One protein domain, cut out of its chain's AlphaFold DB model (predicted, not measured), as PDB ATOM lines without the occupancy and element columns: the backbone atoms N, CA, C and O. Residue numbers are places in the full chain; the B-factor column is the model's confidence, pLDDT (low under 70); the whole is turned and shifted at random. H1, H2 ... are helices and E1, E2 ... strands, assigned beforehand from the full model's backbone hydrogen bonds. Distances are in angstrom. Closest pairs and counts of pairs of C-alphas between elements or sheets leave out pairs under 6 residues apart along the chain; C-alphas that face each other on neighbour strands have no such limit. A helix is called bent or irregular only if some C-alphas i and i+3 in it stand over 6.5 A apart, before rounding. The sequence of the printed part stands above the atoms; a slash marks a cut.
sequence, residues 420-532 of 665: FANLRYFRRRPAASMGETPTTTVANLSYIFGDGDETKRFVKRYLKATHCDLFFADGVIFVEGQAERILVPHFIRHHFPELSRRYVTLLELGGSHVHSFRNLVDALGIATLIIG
ATOM      1  N   PHE A 420     168.515 104.931 127.479       90.03
ATOM      2  CA  PHE A 420     168.291 105.886 128.561       90.03
ATOM      3  C   PHE A 420     168.963 105.489 129.879       90.03
ATOM      4  O   PHE A 420     169.285 106.369 130.670       90.03
ATOM      5  N   ALA A 421     169.241 104.202 130.117       89.62
ATOM      6  CA  ALA A 421     170.040 103.787 131.272       89.62
ATOM      7  C   ALA A 421     171.490 104.321 131.217       89.62
ATOM      8  O   ALA A 421     172.117 104.558 132.256       89.62
ATOM      9  N   ASN A 422     172.001 104.571 130.009       92.21
ATOM     10  CA  ASN A 422     173.347 105.085 129.767       92.21
ATOM     11  C   ASN A 422     173.403 106.619 129.779       92.21
ATOM     12  O   ASN A 422     174.488 107.195 129.764       92.21
ATOM     13  N   LEU A 423     172.254 107.295 129.842       92.98
ATOM     14  CA  LEU A 423     172.203 108.749 129.880       92.98
ATOM     15  C   LEU A 423     172.568 109.288 131.271       92.98
ATOM     16  O   LEU A 423     172.214 108.737 132.322       92.98
ATOM     17  N   ARG A 424     173.296 110.403 131.269       94.03
ATOM     18  CA  ARG A 424     173.655 111.183 132.455       94.03
ATOM     19  C   ARG A 424     173.178 112.607 132.233       94.03
ATOM     20  O   ARG A 424     173.674 113.292 131.346       94.03
ATOM     21  N   TYR A 425     172.178 113.019 133.004       93.51
ATOM     22  CA  TYR A 425     171.515 114.300 132.810       93.51
ATOM     23  C   TYR A 425     172.167 115.381 133.673       93.51
ATOM     24  O   TYR A 425     172.215 115.261 134.897       93.51
ATOM     25  N   PHE A 426     172.674 116.432 133.033       93.43
ATOM     26  CA  PHE A 426     173.287 117.572 133.708       93.43
ATOM     27  C   PHE A 426     172.198 118.559 134.123       93.43
ATOM     28  O   PHE A 426     171.751 119.391 133.336       93.43
ATOM     29  N   ARG A 427     171.779 118.465 135.381       89.44
ATOM     30  CA  ARG A 427     170.730 119.290 135.965       89.44
ATOM     31  C   ARG A 427     171.315 120.553 136.575       89.44
ATOM     32  O   ARG A 427     172.080 120.484 137.536       89.44
ATOM     33  N   ARG A 428     170.891 121.716 136.087       87.91
ATOM     34  CA  ARG A 428     171.207 123.002 136.719       87.91
ATOM     35  C   ARG A 428     170.322 123.223 137.948       87.91
ATOM     36  O   ARG A 428     169.109 123.065 137.874       87.91
ATOM     37  N   ARG A 429     170.925 123.624 139.066       86.15
ATOM     38  CA  ARG A 429     170.243 124.039 140.294       86.15
ATOM     39  C   ARG A 429     170.380 125.551 140.475       86.15
ATOM     40  O   ARG A 429     171.479 126.079 140.267       86.15
ATOM     41  N   PRO A 430     169.301 126.257 140.849       84.26
ATOM     42  CA  PRO A 430     169.390 127.670 141.192       84.26
ATOM     43  C   PRO A 430     170.306 127.876 142.407       84.26
ATOM     44  O   PRO A 430     170.591 126.941 143.157       84.26
ATOM     45  N   ALA A 431     170.788 129.105 142.588       84.34
ATOM     46  CA  ALA A 431     171.499 129.478 143.808       84.34
ATOM     47  C   ALA A 431     170.542 129.379 145.007       84.34
ATOM     48  O   ALA A 431     169.405 129.843 144.914       84.34
ATOM     49  N   ALA A 432     170.987 128.782 146.118       79.26
ATOM     50  CA  ALA A 432     170.132 128.600 147.293       79.26
ATOM     51  C   ALA A 432     169.871 129.920 148.037       79.26
ATOM     52  O   ALA A 432     168.842 130.075 148.692       79.26
ATOM     53  N   SER A 433     170.796 130.875 147.934       80.00
ATOM     54  CA  SER A 433     170.720 132.163 148.612       80.00
ATOM     55  C   SER A 433     171.363 133.286 147.790       80.00
ATOM     56  O   SER A 433     172.110 133.050 146.834       80.00
ATOM     57  N   MET A 434     171.061 134.536 148.151       76.31
ATOM     58  CA  MET A 434     171.666 135.715 147.530       76.31
ATOM     59  C   MET A 434     173.170 135.755 147.848       76.31
ATOM     60  O   MET A 434     173.553 135.944 148.998       76.31
ATOM     61  N   GLY A 435     174.017 135.584 146.829       71.54
ATOM     62  CA  GLY A 435     175.482 135.535 146.962       71.54
ATOM     63  C   GLY A 435     176.092 134.163 146.661       71.54
ATOM     64  O   GLY A 435     177.293 134.072 146.404       71.54
ATOM     65  N   GLU A 436     175.279 133.109 146.615       80.08
ATOM     66  CA  GLU A 436     175.689 131.814 146.076       80.08
ATOM     67  C   GLU A 436     175.555 131.776 144.551       80.08
ATOM     68  O   GLU A 436     174.854 132.585 143.938       80.08
ATOM     69  N   THR A 437     176.224 130.812 143.915       85.11
ATOM     70  CA  THR A 437     176.125 130.613 142.467       85.11
ATOM     71  C   THR A 437     175.332 129.361 142.123       85.11
ATOM     72  O   THR A 437     175.407 128.378 142.864       85.11
ATOM     73  N   PRO A 438     174.624 129.346 140.979       88.91
ATOM     74  CA  PRO A 438     174.014 128.130 140.458       88.91
ATOM     75  C   PRO A 438     175.033 126.991 140.375       88.91
ATOM     76  O   PRO A 438     176.192 127.208 140.015       88.91
ATOM     77  N   THR A 439     174.589 125.777 140.683       88.81
ATOM     78  CA  THR A 439     175.413 124.562 140.614       88.81
ATOM     79  C   THR A 439     174.806 123.574 139.629       88.81
ATOM     80  O   THR A 439     173.670 123.747 139.193       88.81
ATOM     81  N   THR A 440     175.554 122.537 139.261       91.22
ATOM     82  CA  THR A 440     175.051 121.467 138.395       91.22
ATOM     83  C   THR A 440     175.235 120.129 139.093       91.22
ATOM     84  O   THR A 440     176.321 119.838 139.590       91.22
ATOM     85  N   THR A 441     174.186 119.313 139.115       92.02
ATOM     86  CA  THR A 441     174.242 117.908 139.537       92.02
ATOM     87  C   THR A 441     174.070 116.997 138.326       92.02
ATOM     88  O   THR A 441     173.524 117.406 137.303       92.02
ATOM     89  N   VAL A 442     174.564 115.761 138.410       93.17
ATOM     90  CA  VAL A 442     174.503 114.811 137.290       93.17
ATOM     91  C   VAL A 442     173.599 113.649 137.675       93.17
ATOM     92  O   VAL A 442     174.009 112.741 138.396       93.17
ATOM     93  N   ALA A 443     172.349 113.685 137.221       91.26
ATOM     94  CA  ALA A 443     171.381 112.635 137.498       91.26
ATOM     95  C   ALA A 443     171.698 111.379 136.675       91.26
ATOM     96  O   ALA A 443     171.860 111.420 135.450       91.26
ATOM     97  N   ASN A 444     171.777 110.239 137.360       91.41
ATOM     98  CA  ASN A 444     171.973 108.940 136.735       91.41
ATOM     99  C   ASN A 444     170.618 108.342 136.329       91.41
ATOM    100  O   ASN A 444     169.850 107.875 137.172       91.41
ATOM    101  N   LEU A 445     170.340 108.323 135.023       90.39
ATOM    102  CA  LEU A 445     169.069 107.831 134.500       90.39
ATOM    103  C   LEU A 445     168.936 106.297 134.541       90.39
ATOM    104  O   LEU A 445     167.830 105.792 134.348       90.39
ATOM    105  N   SER A 446     169.982 105.540 134.902       88.34
ATOM    106  CA  SER A 446     169.873 104.090 135.138       88.34
ATOM    107  C   SER A 446     168.977 103.749 136.332       88.34
ATOM    108  O   SER A 446     168.286 102.732 136.298       88.34
ATOM    109  N   TYR A 447     168.885 104.620 137.346       83.53
ATOM    110  CA  TYR A 447     167.932 104.442 138.454       83.53
ATOM    111  C   TYR A 447     166.474 104.430 137.971       83.53
ATOM    112  O   TYR A 447     165.601 103.811 138.588       83.53
ATOM    113  N   ILE A 448     166.214 105.099 136.847       82.83
ATOM    114  CA  ILE A 448     164.889 105.230 136.248       82.83
ATOM    115  C   ILE A 448     164.693 104.164 135.171       82.83
ATOM    116  O   ILE A 448     163.696 103.455 135.213       82.83
ATOM    117  N   PHE A 449     165.643 104.008 134.249       82.44
ATOM    118  CA  PHE A 449     165.492 103.212 133.024       82.44
ATOM    119  C   PHE A 449     166.341 101.933 132.952       82.44
ATOM    120  O   PHE A 449     166.391 101.334 131.881       82.44
ATOM    121  N   GLY A 450     167.005 101.522 134.038       76.18
ATOM    122  CA  GLY A 450     167.721 100.241 134.132       76.18
ATOM    123  C   GLY A 450     166.763  99.044 134.136       76.18
ATOM    124  O   GLY A 450     165.948  98.888 133.226       76.18
ATOM    125  N   ASP A 451     166.798  98.213 135.179       71.48
ATOM    126  CA  ASP A 451     165.837  97.111 135.324       71.48
ATOM    127  C   ASP A 451     164.426  97.675 135.548       71.48
ATOM    128  O   ASP A 451     164.070  98.204 136.609       71.48
ATOM    129  N   GLY A 452     163.650  97.681 134.464       66.33
ATOM    130  CA  GLY A 452     162.378  98.378 134.385       66.33
ATOM    131  C   GLY A 452     161.175  97.451 134.460       66.33
ATOM    132  O   GLY A 452     161.070  96.497 133.684       66.33
ATOM    133  N   ASP A 453     160.239  97.801 135.338       77.31
ATOM    134  CA  ASP A 453     158.860  97.324 135.315       77.31
ATOM    135  C   ASP A 453     158.119  97.796 134.042       77.31
ATOM    136  O   ASP A 453     158.663  98.499 133.179       77.31
ATOM    137  N   GLU A 454     156.854  97.397 133.893       76.26
ATOM    138  CA  GLU A 454     156.029  97.806 132.750       76.26
ATOM    139  C   GLU A 454     155.893  99.332 132.637       76.26
ATOM    140  O   GLU A 454     155.929  99.870 131.526       76.26
ATOM    141  N   THR A 455     155.829 100.030 133.774       74.44
ATOM    142  CA  THR A 455     155.756 101.493 133.880       74.44
ATOM    143  C   THR A 455     156.959 102.163 133.220       74.44
ATOM    144  O   THR A 455     156.813 103.007 132.334       74.44
ATOM    145  N   LYS A 456     158.177 101.753 133.584       78.38
ATOM    146  CA  LYS A 456     159.417 102.305 133.019       78.38
ATOM    147  C   LYS A 456     159.558 101.989 131.531       78.38
ATOM    148  O   LYS A 456     160.006 102.839 130.758       78.38
ATOM    149  N   ARG A 457     159.129 100.796 131.099       82.74
ATOM    150  CA  ARG A 457     159.086 100.425 129.672       82.74
ATOM    151  C   ARG A 457     158.121 101.308 128.886       82.74
ATOM    152  O   ARG A 457     158.437 101.682 127.758       82.74
ATOM    153  N   PHE A 458     156.971 101.649 129.467       82.43
ATOM    154  CA  PHE A 458     156.030 102.589 128.868       82.43
ATOM    155  C   PHE A 458     156.659 103.977 128.699       82.43
ATOM    156  O   PHE A 458     156.693 104.475 127.576       82.43
ATOM    157  N   VAL A 459     157.241 104.548 129.763       83.66
ATOM    158  CA  VAL A 459     157.901 105.867 129.702       83.66
ATOM    159  C   VAL A 459     159.012 105.870 128.646       83.66
ATOM    160  O   VAL A 459     159.071 106.775 127.817       83.66
ATOM    161  N   LYS A 460     159.845 104.818 128.603       84.50
ATOM    162  CA  LYS A 460     160.912 104.673 127.598       84.50
ATOM    163  C   LYS A 460     160.356 104.677 126.169       84.50
ATOM    164  O   LYS A 460     160.867 105.403 125.322       84.50
ATOM    165  N   ARG A 461     159.301 103.899 125.896       84.90
ATOM    166  CA  ARG A 461     158.653 103.862 124.569       84.90
ATOM    167  C   ARG A 461     158.039 105.205 124.191       84.90
ATOM    168  O   ARG A 461     158.204 105.639 123.055       84.90
ATOM    169  N   TYR A 462     157.358 105.851 125.132       84.89
ATOM    170  CA  TYR A 462     156.698 107.127 124.888       84.89
ATOM    171  C   TYR A 462     157.707 108.234 124.552       84.89
ATOM    172  O   TYR A 462     157.544 108.942 123.561       84.89
ATOM    173  N   LEU A 463     158.794 108.345 125.321       86.21
ATOM    174  CA  LEU A 463     159.855 109.323 125.056       86.21
ATOM    175  C   LEU A 463     160.554 109.086 123.714       86.21
ATOM    176  O   LEU A 463     160.870 110.046 123.015       86.21
ATOM    177  N   LYS A 464     160.759 107.819 123.325       84.92
ATOM    178  CA  LYS A 464     161.283 107.498 121.991       84.92
ATOM    179  C   LYS A 464     160.330 107.944 120.878       84.92
ATOM    180  O   LYS A 464     160.769 108.519 119.893       84.92
ATOM    181  N   ALA A 465     159.021 107.772 121.057       81.51
ATOM    182  CA  ALA A 465     158.030 108.225 120.079       81.51
ATOM    183  C   ALA A 465     157.917 109.761 119.969       81.51
ATOM    184  O   ALA A 465     157.515 110.266 118.928       81.51
ATOM    185  N   THR A 466     158.273 110.498 121.025       76.78
ATOM    186  CA  THR A 466     158.128 111.964 121.128       76.78
ATOM    187  C   THR A 466     159.465 112.710 121.048       76.78
ATOM    188  O   THR A 466     159.605 113.804 121.584       76.78
ATOM    189  N   HIS A 467     160.464 112.118 120.386       69.27
ATOM    190  CA  HIS A 467     161.774 112.722 120.108       69.27
ATOM    191  C   HIS A 467     162.612 113.159 121.318       69.27
ATOM    192  O   HIS A 467     163.627 113.805 121.120       69.27
ATOM    193  N   CYS A 468     162.295 112.744 122.550       80.22
ATOM    194  CA  CYS A 468     163.145 112.993 123.728       80.22
ATOM    195  C   CYS A 468     163.388 114.482 124.073       80.22
ATOM    196  O   CYS A 468     164.271 114.778 124.879       80.22
ATOM    197  N   ASP A 469     162.578 115.406 123.544       83.94
ATOM    198  CA  ASP A 469     162.705 116.855 123.780       83.94
ATOM    199  C   ASP A 469     162.576 117.233 125.264       83.94
ATOM    200  O   ASP A 469     163.109 118.244 125.716       83.94
ATOM    201  N   LEU A 470     161.917 116.381 126.056       90.43
ATOM    202  CA  LEU A 470     161.795 116.528 127.507       90.43
ATOM    203  C   LEU A 470     163.150 116.701 128.213       90.43
ATOM    204  O   LEU A 470     163.225 117.431 129.196       90.43
ATOM    205  N   PHE A 471     164.218 116.052 127.732       91.34
ATOM    206  CA  PHE A 471     165.543 116.140 128.358       91.34
ATOM    207  C   PHE A 471     166.229 117.495 128.164       91.34
ATOM    208  O   PHE A 471     167.254 117.732 128.789       91.34
ATOM    209  N   PHE A 472     165.701 118.370 127.312       91.47
ATOM    210  CA  PHE A 472     166.283 119.686 127.031       91.47
ATOM    211  C   PHE A 472     165.322 120.834 127.358       91.47
ATOM    212  O   PHE A 472     165.616 121.988 127.059       91.47
ATOM    213  N   ALA A 473     164.172 120.524 127.959       91.96
ATOM    214  CA  ALA A 473     163.147 121.498 128.281       91.96
ATOM    215  C   ALA A 473     163.442 122.226 129.603       91.96
ATOM    216  O   ALA A 473     163.841 121.609 130.591       91.96
ATOM    217  N   ASP A 474     163.157 123.528 129.641       90.92
ATOM    218  CA  ASP A 474     163.116 124.321 130.877       90.92
ATOM    219  C   ASP A 474     161.891 123.951 131.734       90.92
ATOM    220  O   ASP A 474     161.914 124.059 132.962       90.92
ATOM    221  N   GLY A 475     160.808 123.513 131.086       93.12
ATOM    222  CA  GLY A 475     159.584 123.075 131.745       93.12
ATOM    223  C   GLY A 475     158.743 122.145 130.876       93.12
ATOM    224  O   GLY A 475     158.922 122.064 129.660       93.12
ATOM    225  N   VAL A 476     157.810 121.437 131.505       93.28
ATOM    226  CA  VAL A 476     156.926 120.474 130.844       93.28
ATOM    227  C   VAL A 476     155.463 120.736 131.182       93.28
ATOM    228  O   VAL A 476     155.115 121.011 132.330       93.28
ATOM    229  N   ILE A 477     154.606 120.626 130.170       94.32
ATOM    230  CA  ILE A 477     153.151 120.631 130.307       94.32
ATOM    231  C   ILE A 477     152.643 119.247 129.911       94.32
ATOM    232  O   ILE A 477     152.716 118.865 128.744       94.32
ATOM    233  N   PHE A 478     152.120 118.497 130.871       93.36
ATOM    234  CA  PHE A 478     151.387 117.268 130.603       93.36
ATOM    235  C   PHE A 478     149.920 117.598 130.373       93.36
ATOM    236  O   PHE A 478     149.315 118.290 131.190       93.36
ATOM    237  N   VAL A 479     149.359 117.097 129.280       92.94
ATOM    238  CA  VAL A 479     147.938 117.238 128.962       92.94
ATOM    239  C   VAL A 479     147.301 115.872 128.769       92.94
ATOM    240  O   VAL A 479     147.957 114.950 128.281       92.94
ATOM    241  N   GLU A 480     146.035 115.747 129.146       89.84
ATOM    242  CA  GLU A 480     145.298 114.489 129.047       89.84
ATOM    243  C   GLU A 480     144.768 114.209 127.632       89.84
ATOM    244  O   GLU A 480     144.862 113.072 127.160       89.84
ATOM    245  N   GLY A 481     144.251 115.235 126.945       89.29
ATOM    246  CA  GLY A 481     143.532 115.092 125.683       89.29
ATOM    247  C   GLY A 481     144.132 115.818 124.474       89.29
ATOM    248  O   GLY A 481     145.066 116.627 124.538       89.29
ATOM    249  N   GLN A 482     143.545 115.522 123.310       90.04
ATOM    250  CA  GLN A 482     143.881 116.165 122.035       90.04
ATOM    251  C   GLN A 482     143.439 117.631 121.988       90.04
ATOM    252  O   GLN A 482     144.071 118.435 121.298       90.04
ATOM    253  N   ALA A 483     142.357 117.988 122.688       91.15
ATOM    254  CA  ALA A 483     141.846 119.353 122.704       91.15
ATOM    255  C   ALA A 483     142.890 120.310 123.288       91.15
ATOM    256  O   ALA A 483     143.252 121.299 122.651       91.15
ATOM    257  N   GLU A 484     143.454 119.971 124.442       92.68
ATOM    258  CA  GLU A 484     144.523 120.712 125.100       92.68
ATOM    259  C   GLU A 484     145.790 120.720 124.254       92.68
ATOM    260  O   GLU A 484     146.408 121.770 124.086       92.68
ATOM    261  N   ARG A 485     146.154 119.580 123.651       92.59
ATOM    262  CA  ARG A 485     147.325 119.490 122.765       92.59
ATOM    263  C   ARG A 485     147.267 120.487 121.606       92.59
ATOM    264  O   ARG A 485     148.309 120.973 121.171       92.59
ATOM    265  N   ILE A 486     146.071 120.792 121.104       92.94
ATOM    266  CA  ILE A 486     145.859 121.759 120.019       92.94
ATOM    267  C   ILE A 486     145.716 123.185 120.570       92.94
ATOM    268  O   ILE A 486     146.332 124.117 120.048       92.94
ATOM    269  N   LEU A 487     144.907 123.370 121.616       93.94
ATOM    270  CA  LEU A 487     144.494 124.687 122.098       93.94
ATOM    271  C   LEU A 487     145.505 125.336 123.045       93.94
ATOM    272  O   LEU A 487     145.738 126.535 122.930       93.94
ATOM    273  N   VAL A 488     146.162 124.580 123.926       94.50
ATOM    274  CA  VAL A 488     147.143 125.139 124.873       94.50
ATOM    275  C   VAL A 488     148.306 125.821 124.137       94.50
ATOM    276  O   VAL A 488     148.570 126.989 124.434       94.50
ATOM    277  N   PRO A 489     148.959 125.211 123.121       94.56
ATOM    278  CA  PRO A 489     149.987 125.909 122.346       94.56
ATOM    279  C   PRO A 489     149.465 127.158 121.633       94.56
ATOM    280  O   PRO A 489     150.186 128.152 121.519       94.56
ATOM    281  N   HIS A 490     148.217 127.122 121.152       94.61
ATOM    282  CA  HIS A 490     147.576 128.272 120.523       94.61
ATOM    283  C   HIS A 490     147.396 129.417 121.532       94.61
ATOM    284  O   HIS A 490     147.831 130.539 121.270       94.61
ATOM    285  N   PHE A 491     146.856 129.133 122.718       94.86
ATOM    286  CA  PHE A 491     146.687 130.131 123.771       94.86
ATOM    287  C   PHE A 491     148.022 130.721 124.223       94.86
ATOM    288  O   PHE A 491     148.147 131.942 124.311       94.86
ATOM    289  N   ILE A 492     149.044 129.884 124.425       95.58
ATOM    290  CA  ILE A 492     150.394 130.337 124.787       95.58
ATOM    291  C   ILE A 492     150.942 131.302 123.733       95.58
ATOM    292  O   ILE A 492     151.392 132.396 124.070       95.58
ATOM    293  N   ARG A 493     150.857 130.937 122.448       94.95
ATOM    294  CA  ARG A 493     151.389 131.746 121.345       94.95
ATOM    295  C   ARG A 493     150.710 133.110 121.211       94.95
ATOM    296  O   ARG A 493     151.384 134.076 120.866       94.95
ATOM    297  N   HIS A 494     149.400 133.187 121.442       95.91
ATOM    298  CA  HIS A 494     148.622 134.404 121.188       95.91
ATOM    299  C   HIS A 494     148.407 135.290 122.421       95.91
ATOM    300  O   HIS A 494     148.233 136.497 122.261       95.91
ATOM    301  N   HIS A 495     148.448 134.727 123.630       96.37
ATOM    302  CA  HIS A 495     148.133 135.459 124.861       96.37
ATOM    303  C   HIS A 495     149.291 135.525 125.863       96.37
ATOM    304  O   HIS A 495     149.291 136.407 126.718       96.37
ATOM    305  N   PHE A 496     150.302 134.656 125.745       96.01
ATOM    306  CA  PHE A 496     151.403 134.564 126.709       96.01
ATOM    307  C   PHE A 496     152.774 134.680 126.014       96.01
ATOM    308  O   PHE A 496     153.533 133.707 125.965       96.01
ATOM    309  N   PRO A 497     153.140 135.871 125.493       93.60
ATOM    310  CA  PRO A 497     154.361 136.063 124.707       93.60
ATOM    311  C   PRO A 497     155.637 135.676 125.466       93.60
ATOM    312  O   PRO A 497     156.532 135.070 124.881       93.60
ATOM    313  N   GLU A 498     155.703 135.953 126.770       94.65
ATOM    314  CA  GLU A 498     156.851 135.584 127.604       94.65
ATOM    315  C   GLU A 498     156.990 134.069 127.774       94.65
ATOM    316  O   GLU A 498     158.103 133.556 127.698       94.65
ATOM    317  N   LEU A 499     155.877 133.344 127.938       93.82
ATOM    318  CA  LEU A 499     155.870 131.882 128.030       93.82
ATOM    319  C   LEU A 499     156.192 131.236 126.674       93.82
ATOM    320  O   LEU A 499     156.942 130.268 126.623       93.82
ATOM    321  N   SER A 500     155.699 131.812 125.571       93.12
ATOM    322  CA  SER A 500     155.922 131.305 124.206       93.12
ATOM    323  C   SER A 500     157.393 131.278 123.774       93.12
ATOM    324  O   SER A 500     157.749 130.542 122.857       93.12
ATOM    325  N   ARG A 501     158.246 132.082 124.425       93.93
ATOM    326  CA  ARG A 501     159.692 132.162 124.166       93.93
ATOM    327  C   ARG A 501     160.516 131.220 125.046       93.93
ATOM    328  O   ARG A 501     161.729 131.152 124.867       93.93
ATOM    329  N   ARG A 502     159.899 130.552 126.024       93.59
ATOM    330  CA  ARG A 502     160.581 129.605 126.918       93.59
ATOM    331  C   ARG A 502     160.638 128.222 126.280       93.59
ATOM    332  O   ARG A 502     159.763 127.868 125.492       93.59
ATOM    333  N   TYR A 503     161.641 127.429 126.647       92.68
ATOM    334  CA  TYR A 503     161.813 126.068 126.139       92.68
ATOM    335  C   TYR A 503     160.884 125.093 126.875       92.68
ATOM    336  O   TYR A 503     161.325 124.279 127.681       92.68
ATOM    337  N   VAL A 504     159.574 125.217 126.643       93.64
ATOM    338  CA  VAL A 504     158.546 124.382 127.281       93.64
ATOM    339  C   VAL A 504     158.088 123.279 126.335       93.64
ATOM    340  O   VAL A 504     157.645 123.554 125.220       93.64
ATOM    341  N   THR A 505     158.131 122.036 126.809       92.70
ATOM    342  CA  THR A 505     157.662 120.863 126.061       92.70
ATOM    343  C   THR A 505     156.252 120.484 126.499       92.70
ATOM    344  O   THR A 505     155.979 120.373 127.692       92.70
ATOM    345  N   LEU A 506     155.352 120.245 125.544       92.49
ATOM    346  CA  LEU A 506     154.003 119.740 125.814       92.49
ATOM    347  C   LEU A 506     153.916 118.254 125.455       92.49
ATOM    348  O   LEU A 506     154.226 117.878 124.325       92.49
ATOM    349  N   LEU A 507     153.466 117.425 126.399       91.41
ATOM    350  CA  LEU A 507     153.303 115.980 126.230       91.41
ATOM    351  C   LEU A 507     151.847 115.566 126.464       91.41
ATOM    352  O   LEU A 507     151.287 115.814 127.528       91.41
ATOM    353  N   GLU A 508     151.253 114.905 125.472       89.95
ATOM    354  CA  GLU A 508     149.908 114.325 125.563       89.95
ATOM    355  C   GLU A 508     149.988 112.916 126.160       89.95
ATOM    356  O   GLU A 508     150.408 111.958 125.502       89.95
ATOM    357  N   LEU A 509     149.589 112.787 127.418       82.19
ATOM    358  CA  LEU A 509     149.538 111.533 128.149       82.19
ATOM    359  C   LEU A 509     148.089 111.298 128.557       82.19
ATOM    360  O   LEU A 509     147.626 111.913 129.511       82.19
ATOM    361  N   GLY A 510     147.392 110.383 127.883       71.71
ATOM    362  CA  GLY A 510     146.056 109.970 128.325       71.71
ATOM    363  C   GLY A 510     146.025 109.641 129.829       71.71
ATOM    364  O   GLY A 510     147.029 109.180 130.391       71.71
ATOM    365  N   GLY A 511     144.879 109.869 130.482       64.69
ATOM    366  CA  GLY A 511     144.751 109.990 131.946       64.69
ATOM    367  C   GLY A 511     145.311 108.845 132.803       64.69
ATOM    368  O   GLY A 511     145.615 109.022 133.988       64.69
ATOM    369  N   SER A 512     145.531 107.657 132.230       65.40
ATOM    370  CA  SER A 512     146.075 106.500 132.947       65.40
ATOM    371  C   SER A 512     147.596 106.493 133.132       65.40
ATOM    372  O   SER A 512     148.082 105.619 133.846       65.40
ATOM    373  N   HIS A 513     148.366 107.405 132.526       74.45
ATOM    374  CA  HIS A 513     149.829 107.237 132.450       74.45
ATOM    375  C   HIS A 513     150.685 108.400 132.959       74.45
ATOM    376  O   HIS A 513     151.898 108.244 133.091       74.45
ATOM    377  N   VAL A 514     150.100 109.548 133.301       74.90
ATOM    378  CA  VAL A 514     150.878 110.715 133.762       74.90
ATOM    379  C   VAL A 514     151.671 110.408 135.039       74.90
ATOM    380  O   VAL A 514     152.851 110.739 135.132       74.90
ATOM    381  N   HIS A 515     151.084 109.684 135.997       79.18
ATOM    382  CA  HIS A 515     151.769 109.302 137.240       79.18
ATOM    383  C   HIS A 515     153.034 108.453 136.999       79.18
ATOM    384  O   HIS A 515     153.944 108.450 137.829       79.18
ATOM    385  N   SER A 516     153.129 107.763 135.853       83.07
ATOM    386  CA  SER A 516     154.309 106.986 135.457       83.07
ATOM    387  C   SER A 516     155.548 107.868 135.240       83.07
ATOM    388  O   SER A 516     156.673 107.391 135.395       83.07
ATOM    389  N   PHE A 517     155.359 109.157 134.937       87.69
ATOM    390  CA  PHE A 517     156.437 110.126 134.718       87.69
ATOM    391  C   PHE A 517     156.971 110.762 136.001       87.69
ATOM    392  O   PHE A 517     158.019 111.400 135.950       87.69
ATOM    393  N   ARG A 518     156.328 110.553 137.158       87.51
ATOM    394  CA  ARG A 518     156.729 111.170 138.433       87.51
ATOM    395  C   ARG A 518     158.214 110.979 138.746       87.51
ATOM    396  O   ARG A 518     158.925 111.947 138.971       87.51
ATOM    397  N   ASN A 519     158.703 109.738 138.670       86.78
ATOM    398  CA  ASN A 519     160.112 109.429 138.945       86.78
ATOM    399  C   ASN A 519     161.076 110.126 137.973       86.78
ATOM    400  O   ASN A 519     162.198 110.454 138.356       86.78
ATOM    401  N   LEU A 520     160.655 110.319 136.719       88.75
ATOM    402  CA  LEU A 520     161.450 111.020 135.718       88.75
ATOM    403  C   LEU A 520     161.489 112.518 136.010       88.75
ATOM    404  O   LEU A 520     162.570 113.093 136.052       88.75
ATOM    405  N   VAL A 521     160.329 113.122 136.266       89.67
ATOM    406  CA  VAL A 521     160.210 114.537 136.634       89.67
ATOM    407  C   VAL A 521     161.031 114.843 137.887       89.67
ATOM    408  O   VAL A 521     161.798 115.799 137.878       89.67
ATOM    409  N   ASP A 522     160.965 113.993 138.916       87.70
ATOM    410  CA  ASP A 522     161.739 114.160 140.153       87.70
ATOM    411  C   ASP A 522     163.259 114.143 139.902       87.70
ATOM    412  O   ASP A 522     164.011 114.922 140.495       87.70
ATOM    413  N   ALA A 523     163.729 113.257 139.018       87.70
ATOM    414  CA  ALA A 523     165.149 113.141 138.700       87.70
ATOM    415  C   ALA A 523     165.658 114.298 137.828       87.70
ATOM    416  O   ALA A 523     166.745 114.823 138.079       87.70
ATOM    417  N   LEU A 524     164.875 114.704 136.822       89.79
ATOM    418  CA  LEU A 524     165.218 115.820 135.937       89.79
ATOM    419  C   LEU A 524     165.072 117.167 136.646       89.79
ATOM    420  O   LEU A 524     165.849 118.085 136.388       89.79
ATOM    421  N   GLY A 525     164.112 117.284 137.563       89.09
ATOM    422  CA  GLY A 525     163.896 118.515 138.298       89.09
ATOM    423  C   GLY A 525     163.308 119.654 137.502       89.09
ATOM    424  O   GLY A 525     163.711 120.797 137.699       89.09
ATOM    425  N   ILE A 526     162.445 119.319 136.557       90.19
ATOM    426  CA  ILE A 526     161.886 120.255 135.591       90.19
ATOM    427  C   ILE A 526     160.595 120.859 136.133       90.19
ATOM    428  O   ILE A 526     159.772 120.157 136.730       90.19
ATOM    429  N   ALA A 527     160.403 122.161 135.912       92.62
ATOM    430  CA  ALA A 527     159.147 122.825 136.245       92.62
ATOM    431  C   ALA A 527     158.000 122.132 135.495       92.62
ATOM    432  O   ALA A 527     158.072 121.951 134.279       92.62
ATOM    433  N   THR A 528     156.972 121.695 136.218       93.89
ATOM    434  CA  THR A 528     155.952 120.782 135.689       93.89
ATOM    435  C   THR A 528     154.551 121.331 135.908       93.89
ATOM    436  O   THR A 528     154.143 121.599 137.035       93.89
ATOM    437  N   LEU A 529     153.783 121.427 134.827       94.76
ATOM    438  CA  LEU A 529     152.344 121.663 134.844       94.76
ATOM    439  C   LEU A 529     151.635 120.399 134.360       94.76
ATOM    440  O   LEU A 529     151.993 119.845 133.326       94.76
ATOM    441  N   ILE A 530     150.617 119.950 135.084       93.95
ATOM    442  CA  ILE A 530     149.728 118.874 134.642       93.95
ATOM    443  C   ILE A 530     148.335 119.463 134.460       93.95
ATOM    444  O   ILE A 530     147.813 120.064 135.391       93.95
ATOM    445  N   ILE A 531     147.745 119.285 133.284       93.55
ATOM    446  CA  ILE A 531     146.352 119.607 132.980       93.55
ATOM    447  C   ILE A 531     145.639 118.277 132.765       93.55
ATOM    448  O   ILE A 531     145.950 117.562 131.811       93.55
ATOM    449  N   GLY A 532     144.735 117.927 133.675       91.45
ATOM    450  CA  GLY A 532     143.979 116.680 133.599       91.45
ATOM    451  C   GLY A 532     142.530 116.846 134.025       91.45
ATOM    452  O   GLY A 532     142.149 117.861 134.611       91.45
TER     453      GLY A 532
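This is residues 420 to 532 of the 665 residues of the protein "AAA_15 domain-containing protein" of Pseudomonas aeruginosa (strain ATCC 15692 / DSM 22644 / CIP 104116 / JCM 14847 / LMG 12228 / 1C / PRS 101 / PAO1) (UniProt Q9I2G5). A small sheet of three parallel strands, E4, E3 and E5, is covered by H4 on one face and by H6 and the short H3 on the other. A separate hairpin, E1 and E2, packs by both strands on residues 523 to 524 of H6, and H2 packs crosswise on H6. The printed part has 113 residues, with six named helices and five named strands in the order E1 E2 H1 H2 H3 E3 H4 H5 E4 H6 E5. The class is mixed, helices and strands. The whole is compact, with a radius of gyration of the C-alphas of 15.3 A and spans of 44 by 35 by 21 A.

E1, residues 424 to 429, begins at C-alpha 424 (173.655, 111.183, 132.455) and is 15.4 A long; E2, residues 439 to 444, is 16.5 A long. H1 is residues 446 to 449, 4.9 A; H2 is residues 454 to 465, 16.5 A; H3 is residues 469 to 472, 5.6 A. E3, residues 475 to 479, measures 13.3 A. H4, residues 482 to 495, measures 20.0 A and begins at C-alpha 482 (143.881, 116.165, 122.035). H5 is residues 497 to 500, 5.0 A; E4 is residues 504 to 508, 13.4 A. H6, residues 514 to 524, 15.4 A, is irregular: C-alphas 516 and 519 are 7.2 A apart. E5, residues 527 to 531, 13.6 A, ends at C-alpha 531 (146.352, 119.607, 132.980).

E1 and E2 are an antiparallel hairpin, with N 427 and O 441 at 2.8 A. The closest C-alphas of E2 and H6 are those of Ala 443 and Ala 523, 6.4 A. H1 touches H2, closest at the C-alphas of Phe 449 and Lys 456, 6.1 A. H2 touches H6 with residues 455 to 459 alone, about perpendicular at 76 degrees, closest at the C-alphas of Thr 455 and Ser 516, 5.9 A. E3 is the inner strand, parallel to E4, with N 477 and O 505 at 2.8 A, and to E5, with N 476 and O 527 at 2.8 A. E3, H4, H5 and E4 form a strand-helix-strand unit, two parallel neighbour strands joined through helices; E4, H6 and E5 form a split one, with E3 between its strands. Both crossovers are right-handed. H4 and H6 are on opposite faces of the sheet, at heights of 10.3 A and 10.2 A, and run along the strands. H3 is on the same face as H6. H4 and H5 touch only at the corner, and only just, with 3 pairs of C-alphas within 8 A. Every O i to N i+4 pair is within hydrogen-bond range in H2, 8 of 10 in H4 and 4 of 7 in H6; H1, H3 and H5 are too short for such a pair.

The two C-alphas farthest apart are those of Gly 435 and Glu 454, 44.8 A. Residues 494 to 499, of which 497 to 499 belong to H5, stand free. The printed part has no cut and no long link. Its mean pLDDT is 87.3, and residues 452, 467 and 511 to 512 are under 70.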